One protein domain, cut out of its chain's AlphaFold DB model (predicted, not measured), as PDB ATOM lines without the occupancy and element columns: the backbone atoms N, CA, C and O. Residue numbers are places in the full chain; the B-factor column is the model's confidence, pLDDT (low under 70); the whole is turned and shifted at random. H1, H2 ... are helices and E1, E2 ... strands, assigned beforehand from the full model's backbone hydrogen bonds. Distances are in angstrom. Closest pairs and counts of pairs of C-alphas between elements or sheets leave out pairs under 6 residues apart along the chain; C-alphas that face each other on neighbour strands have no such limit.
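AT A GLANCE: This is residues 6 to 50 of the 50 residues of an uncharacterized protein of Firmicutes bacterium CAG:95 (UniProt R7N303). A small three-stranded sheet, E3 E4 E5, has one short helix, H1, over one face, while a loose hairpin of two short strands, E1 and E2, lies beyond one end of that sheet and makes much of the length. E2 runs on into E3 across a break of two residues, at 32 degrees. The printed part has 45 residues, with five named strands and then one named helix, in the order E1 E2 E3 E4 E5 H1; both sheets, E1 - E2 and E3 - E4 - E5, are antiparallel, and the class is mixed, helices and strands. The whole is only just compact, close to loose, with a radius of gyration of the C-alphas of 10.8 A and spans of 30 by 23 by 16 A.

HOW THE PARTS SIT: Start with E1, residues 9 to 11, and E2, residues 17 to 19, an antiparallel hairpin at 139 degrees; C-alphas 9 and 19 face each other at 5.8 A, but no backbone N and O across the pair are within hydrogen-bond range. Go on to E3, residues 22 to 24, E4, residues 27 to 32, and E5, residues 35 to 39, a meander, each strand the antiparallel neighbour of the one before. Between E3 and E4, a hairpin, look for N 24 and O 27 at 2.8 A. Between E4 and E5, also a hairpin, look for N 30 and O 37 at 2.8 A. H1, residues 42 to 49, is on this sheet at a height over the sheet of 8.8 A; it lies over E4 and only just over E5, on which 3 of its 8 C-alphas fall. It runs along the strands, at 21 degrees to E4 on the local plane, and its closest C-alpha pair with E4 is Tyr 28 and Glu 42, 5.4 A. In H1 every O i to N i+4 pair is within hydrogen-bond range. E1 and H1 are apart.

IN THESE COORDINATES: Find C-alpha 9 at (169.544, 241.498, 252.347), where E1 begins; E1 is 6.0 A long, E2 5.8 A and E3 6.5 A from first to last C-alpha. E4 runs 15.3 A from C-alpha 27 at (184.538, 229.947, 253.353), and E5 runs 12.8 A. H1 runs 10.6 A and ends at C-alpha 49, (171.208, 224.229, 246.013).

THE WHOLE: Look at Thr 14 and Ala 26 for the two C-alphas farthest apart, 31.9 A. The printed part has no cut, and the five links between named elements are tight. In the B-factor column of this model, residues 6 to 19 are under 70; the mean pLDDT of the printed part is 77.1.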
ATOM      1  N   GLU A   6     173.843 245.403 254.276       48.97
ATOM      2  CA  GLU A   6     173.464 245.628 252.874       48.97
ATOM      3  C   GLU A   6     173.782 244.444 251.937       48.97
ATOM      4  O   GLU A   6     173.170 244.326 250.884       48.97
ATOM      5  N   ASN A   7     174.700 243.542 252.307       51.00
ATOM      6  CA  ASN A   7     175.074 242.379 251.489       51.00
ATOM      7  C   ASN A   7     174.315 241.096 251.858       51.00
ATOM      8  O   ASN A   7     174.368 240.143 251.086       51.00
ATOM      9  N   MET A   8     173.658 241.050 253.025       55.44
ATOM     10  CA  MET A   8     172.859 239.895 253.470       55.44
ATOM     11  C   MET A   8     171.393 239.998 253.025       55.44
ATOM     12  O   MET A   8     170.731 238.980 252.825       55.44
ATOM     13  N   LEU A   9     170.893 241.223 252.836       54.12
ATOM     14  CA  LEU A   9     169.544 241.498 252.347       54.12
ATOM     15  C   LEU A   9     169.584 241.852 250.856       54.12
ATOM     16  O   LEU A   9     169.712 243.023 250.501       54.12
ATOM     17  N   GLN A  10     169.434 240.866 249.966       54.47
ATOM     18  CA  GLN A  10     169.115 241.187 248.575       54.47
ATOM     19  C   GLN A  10     167.598 241.348 248.449       54.47
ATOM     20  O   GLN A  10     166.844 240.383 248.575       54.47
ATOM     21  N   ALA A  11     167.149 242.584 248.231       47.69
ATOM     22  CA  ALA A  11     165.749 242.878 247.971       47.69
ATOM     23  C   ALA A  11     165.336 242.231 246.640       47.69
ATOM     24  O   ALA A  11     165.704 242.704 245.566       47.69
ATOM     25  N   SER A  12     164.577 241.136 246.710       49.78
ATOM     26  CA  SER A  12     163.773 240.691 245.576       49.78
ATOM     27  C   SER A  12     162.695 241.746 245.315       49.78
ATOM     28  O   SER A  12     162.097 242.265 246.260       49.78
ATOM     29  N   LEU A  13     162.398 242.038 244.045       52.44
ATOM     30  CA  LEU A  13     161.325 242.954 243.613       52.44
ATOM     31  C   LEU A  13     159.922 242.533 244.112       52.44
ATOM     32  O   LEU A  13     158.951 243.264 243.935       52.44
ATOM     33  N   THR A  14     159.812 241.376 244.766       45.56
ATOM     34  CA  THR A  14     158.595 240.782 245.322       45.56
ATOM     35  C   THR A  14     158.596 240.725 246.856       45.56
ATOM     36  O   THR A  14     158.305 239.685 247.421       45.56
ATOM     37  N   GLY A  15     158.933 241.810 247.564       51.72
ATOM     38  CA  GLY A  15     158.560 242.024 248.983       51.72
ATOM     39  C   GLY A  15     158.995 240.979 250.033       51.72
ATOM     40  O   GLY A  15     158.619 241.105 251.195       51.72
ATOM     41  N   GLY A  16     159.775 239.966 249.659       51.69
ATOM     42  CA  GLY A  16     160.317 238.932 250.531       51.69
ATOM     43  C   GLY A  16     161.825 239.100 250.654       51.69
ATOM     44  O   GLY A  16     162.537 239.171 249.650       51.69
ATOM     45  N   ILE A  17     162.321 239.177 251.888       57.53
ATOM     46  CA  ILE A  17     163.757 239.178 252.165       57.53
ATOM     47  C   ILE A  17     164.258 237.754 251.911       57.53
ATOM     48  O   ILE A  17     164.076 236.872 252.747       57.53
ATOM     49  N   VAL A  18     164.868 237.518 250.750       59.41
ATOM     50  CA  VAL A  18     165.611 236.278 250.509       59.41
ATOM     51  C   VAL A  18     166.976 236.470 251.158       59.41
ATOM     52  O   VAL A  18     167.816 237.216 250.652       59.41
ATOM     53  N   MET A  19     167.168 235.857 252.327       67.25
ATOM     54  CA  MET A  19     168.464 235.829 253.007       67.25
ATOM     55  C   MET A  19     169.453 235.100 252.097       67.25
ATOM     56  O   MET A  19     169.321 233.897 251.872       67.25
ATOM     57  N   LYS A  20     170.416 235.832 251.532       72.44
ATOM     58  CA  LYS A  20     171.488 235.230 250.735       72.44
ATOM     59  C   LYS A  20     172.609 234.739 251.638       72.44
ATOM     60  O   LYS A  20     172.784 235.232 252.756       72.44
ATOM     61  N   GLY A  21     173.379 233.780 251.129       82.25
ATOM     62  CA  GLY A  21     174.638 233.421 251.755       82.25
ATOM     63  C   GLY A  21     175.678 234.542 251.650       82.25
ATOM     64  O   GLY A  21     175.523 235.489 250.873       82.25
ATOM     65  N   TYR A  22     176.728 234.472 252.466       84.38
ATOM     66  CA  TYR A  22     177.788 235.483 252.501       84.38
ATOM     67  C   TYR A  22     179.170 234.874 252.729       84.38
ATOM     68  O   TYR A  22     179.334 233.911 253.468       84.38
ATOM     69  N   VAL A  23     180.193 235.487 252.134       86.69
ATOM     70  CA  VAL A  23     181.591 235.065 252.296       86.69
ATOM     71  C   VAL A  23     182.087 235.417 253.703       86.69
ATOM     72  O   VAL A  23     181.930 236.552 254.166       86.69
ATOM     73  N   VAL A  24     182.725 234.452 254.360       87.06
ATOM     74  CA  VAL A  24     183.450 234.593 255.627       87.06
ATOM     75  C   VAL A  24     184.922 234.228 255.431       87.06
ATOM     76  O   VAL A  24     185.305 233.630 254.432       87.06
ATOM     77  N   THR A  25     185.779 234.546 256.400       89.31
ATOM     78  CA  THR A  25     187.210 234.190 256.328       89.31
ATOM     79  C   THR A  25     187.458 232.682 256.227       89.31
ATOM     80  O   THR A  25     188.529 232.278 255.794       89.31
ATOM     81  N   ALA A  26     186.490 231.866 256.646       88.00
ATOM     82  CA  ALA A  26     186.560 230.407 256.638       88.00
ATOM     83  C   ALA A  26     185.892 229.742 255.415       88.00
ATOM     84  O   ALA A  26     185.897 228.518 255.352       88.00
ATOM     85  N   GLY A  27     185.298 230.501 254.484       90.88
ATOM     86  CA  GLY A  27     184.538 229.947 253.353       90.88
ATOM     87  C   GLY A  27     183.285 230.759 253.014       90.88
ATOM     88  O   GLY A  27     183.288 231.990 253.101       90.88
ATOM     89  N   TYR A  28     182.193 230.087 252.651       90.69
ATOM     90  CA  TYR A  28     180.913 230.713 252.308       90.69
ATOM     91  C   TYR A  28     179.796 230.246 253.239       90.69
ATOM     92  O   TYR A  28     179.562 229.058 253.414       90.69
ATOM     93  N   MET A  29     179.079 231.182 253.841       91.88
ATOM     94  CA  MET A  29     177.983 230.895 254.753       91.88
ATOM     95  C   MET A  29     176.661 230.885 253.980       91.88
ATOM     96  O   MET A  29     176.047 231.934 253.810       91.88
ATOM     97  N   GLY A  30     176.243 229.721 253.483       90.06
ATOM     98  CA  GLY A  30     175.013 229.522 252.710       90.06
ATOM     99  C   GLY A  30     173.759 229.496 253.584       90.06
ATOM    100  O   GLY A  30     173.823 229.077 254.739       90.06
ATOM    101  N   TYR A  31     172.614 229.941 253.058       87.56
ATOM    102  CA  TYR A  31     171.338 229.905 253.782       87.56
ATOM    103  C   TYR A  31     170.497 228.713 253.315       87.56
ATOM    104  O   TYR A  31     169.998 228.695 252.194       87.56
ATOM    105  N   VAL A  32     170.340 227.718 254.185       86.56
ATOM    106  CA  VAL A  32     169.691 226.438 253.889       86.56
ATOM    107  C   VAL A  32     168.606 226.180 254.931       86.56
ATOM    108  O   VAL A  32     168.875 226.199 256.131       86.56
ATOM    109  N   ASN A  33     167.370 225.927 254.486       82.75
ATOM    110  CA  ASN A  33     166.242 225.522 255.341       82.75
ATOM    111  C   ASN A  33     166.011 226.397 256.595       82.75
ATOM    112  O   ASN A  33     165.623 225.894 257.648       82.75
ATOM    113  N   GLY A  34     166.233 227.712 256.505       84.25
ATOM    114  CA  GLY A  34     166.011 228.627 257.632       84.25
ATOM    115  C   GLY A  34     167.232 228.877 258.525       84.25
ATOM    116  O   GLY A  34     167.118 229.601 259.512       84.25
ATOM    117  N   GLY A  35     168.390 228.297 258.198       86.31
ATOM    118  CA  GLY A  35     169.637 228.457 258.945       86.31
ATOM    119  C   GLY A  35     170.843 228.726 258.049       86.31
ATOM    120  O   GLY A  35     170.785 228.576 256.834       86.31
ATOM    121  N   TYR A  36     171.952 229.128 258.670       89.44
ATOM    122  CA  TYR A  36     173.227 229.333 257.988       89.44
ATOM    123  C   TYR A  36     174.129 228.106 258.142       89.44
ATOM    124  O   TYR A  36     174.362 227.648 259.261       89.44
ATOM    125  N   MET A  37     174.654 227.604 257.026       92.06
ATOM    126  CA  MET A  37     175.585 226.478 256.956       92.06
ATOM    127  C   MET A  37     176.886 226.923 256.283       92.06
ATOM    128  O   MET A  37     176.858 227.672 255.309       92.06
ATOM    129  N   LEU A  38     178.027 226.489 256.822       92.62
ATOM    130  CA  LEU A  38     179.340 226.825 256.278       92.62
ATOM    131  C   LEU A  38     179.717 225.850 255.158       92.62
ATOM    132  O   LEU A  38     179.786 224.645 255.382       92.62
ATOM    133  N   PHE A  39     180.015 226.404 253.993       92.19
ATOM    134  CA  PHE A  39     180.559 225.744 252.814       92.19
ATOM    135  C   PHE A  39     182.005 226.195 252.592       92.19
ATOM    136  O   PHE A  39     182.407 227.266 253.063       92.19
ATOM    137  N   ALA A  40     182.797 225.393 251.877       93.19
ATOM    138  CA  ALA A  40     184.176 225.757 251.562       93.19
ATOM    139  C   ALA A  40     184.236 226.951 250.590       93.19
ATOM    140  O   ALA A  40     185.070 227.843 250.760       93.19
ATOM    141  N   SER A  41     183.299 227.027 249.646       91.62
ATOM    142  CA  SER A  41     183.162 228.118 248.682       91.62
ATOM    143  C   SER A  41     181.697 228.410 248.327       91.62
ATOM    144  O   SER A  41     180.778 227.703 248.739       91.62
ATOM    145  N   GLU A  42     181.469 229.499 247.583       88.69
ATOM    146  CA  GLU A  42     180.143 229.815 247.033       88.69
ATOM    147  C   GLU A  42     179.690 228.768 246.006       88.69
ATOM    148  O   GLU A  42     178.501 228.480 245.929       88.69
ATOM    149  N   GLU A  43     180.629 228.179 245.262       91.62
ATOM    150  CA  GLU A  43     180.368 227.129 244.271       91.62
ATOM    151  C   GLU A  43     179.813 225.870 244.948       91.62
ATOM    152  O   GLU A  43     178.748 225.405 244.561       91.62
ATOM    153  N   ASP A  44     180.415 225.424 246.058       92.06
ATOM    154  CA  ASP A  44     179.900 224.285 246.838       92.06
ATOM    155  C   ASP A  44     178.472 224.532 247.368       92.06
ATOM    156  O   ASP A  44     177.670 223.609 247.498       92.06
ATOM    157  N   TYR A  45     178.145 225.786 247.704       89.75
ATOM    158  CA  TYR A  45     176.785 226.165 248.100       89.75
ATOM    159  C   TYR A  45     175.817 226.141 246.910       89.75
ATOM    160  O   TYR A  45     174.677 225.709 247.067       89.75
ATOM    161  N   GLN A  46     176.251 226.601 245.734       87.06
ATOM    162  CA  GLN A  46     175.445 226.558 244.512       87.06
ATOM    163  C   GLN A  46     175.177 225.112 244.078       87.06
ATOM    164  O   GLN A  46     174.020 224.787 243.830       87.06
ATOM    165  N   GLU A  47     176.192 224.245 244.098       91.00
ATOM    166  CA  GLU A  47     176.053 222.804 243.831       91.00
ATOM    167  C   GLU A  47     175.123 222.111 244.837       91.00
ATOM    168  O   GLU A  47     174.391 221.195 244.480       91.00
ATOM    169  N   TYR A  48     175.116 222.547 246.101       88.50
ATOM    170  CA  TYR A  48     174.189 222.027 247.110       88.50
ATOM    171  C   TYR A  48     172.733 222.487 246.893       88.50
ATOM    172  O   TYR A  48     171.802 221.827 247.357       88.50
ATOM    173  N   CYS A  49     172.529 223.650 246.268       82.00
ATOM    174  CA  CYS A  49     171.208 224.229 246.013       82.00
ATOM    175  C   CYS A  49     170.596 223.849 244.655       82.00
ATOM    176  O   CYS A  49     169.402 224.110 244.476       82.00
ATOM    177  N   GLU A  50     171.384 223.300 243.726       81.56
ATOM    178  CA  GLU A  50     170.888 222.626 242.512       81.56
ATOM    179  C   GLU A  50     170.065 221.371 242.847       81.56
ATOM    180  O   GLU A  50     169.013 221.188 242.186       81.56
TER     181      GLU A  50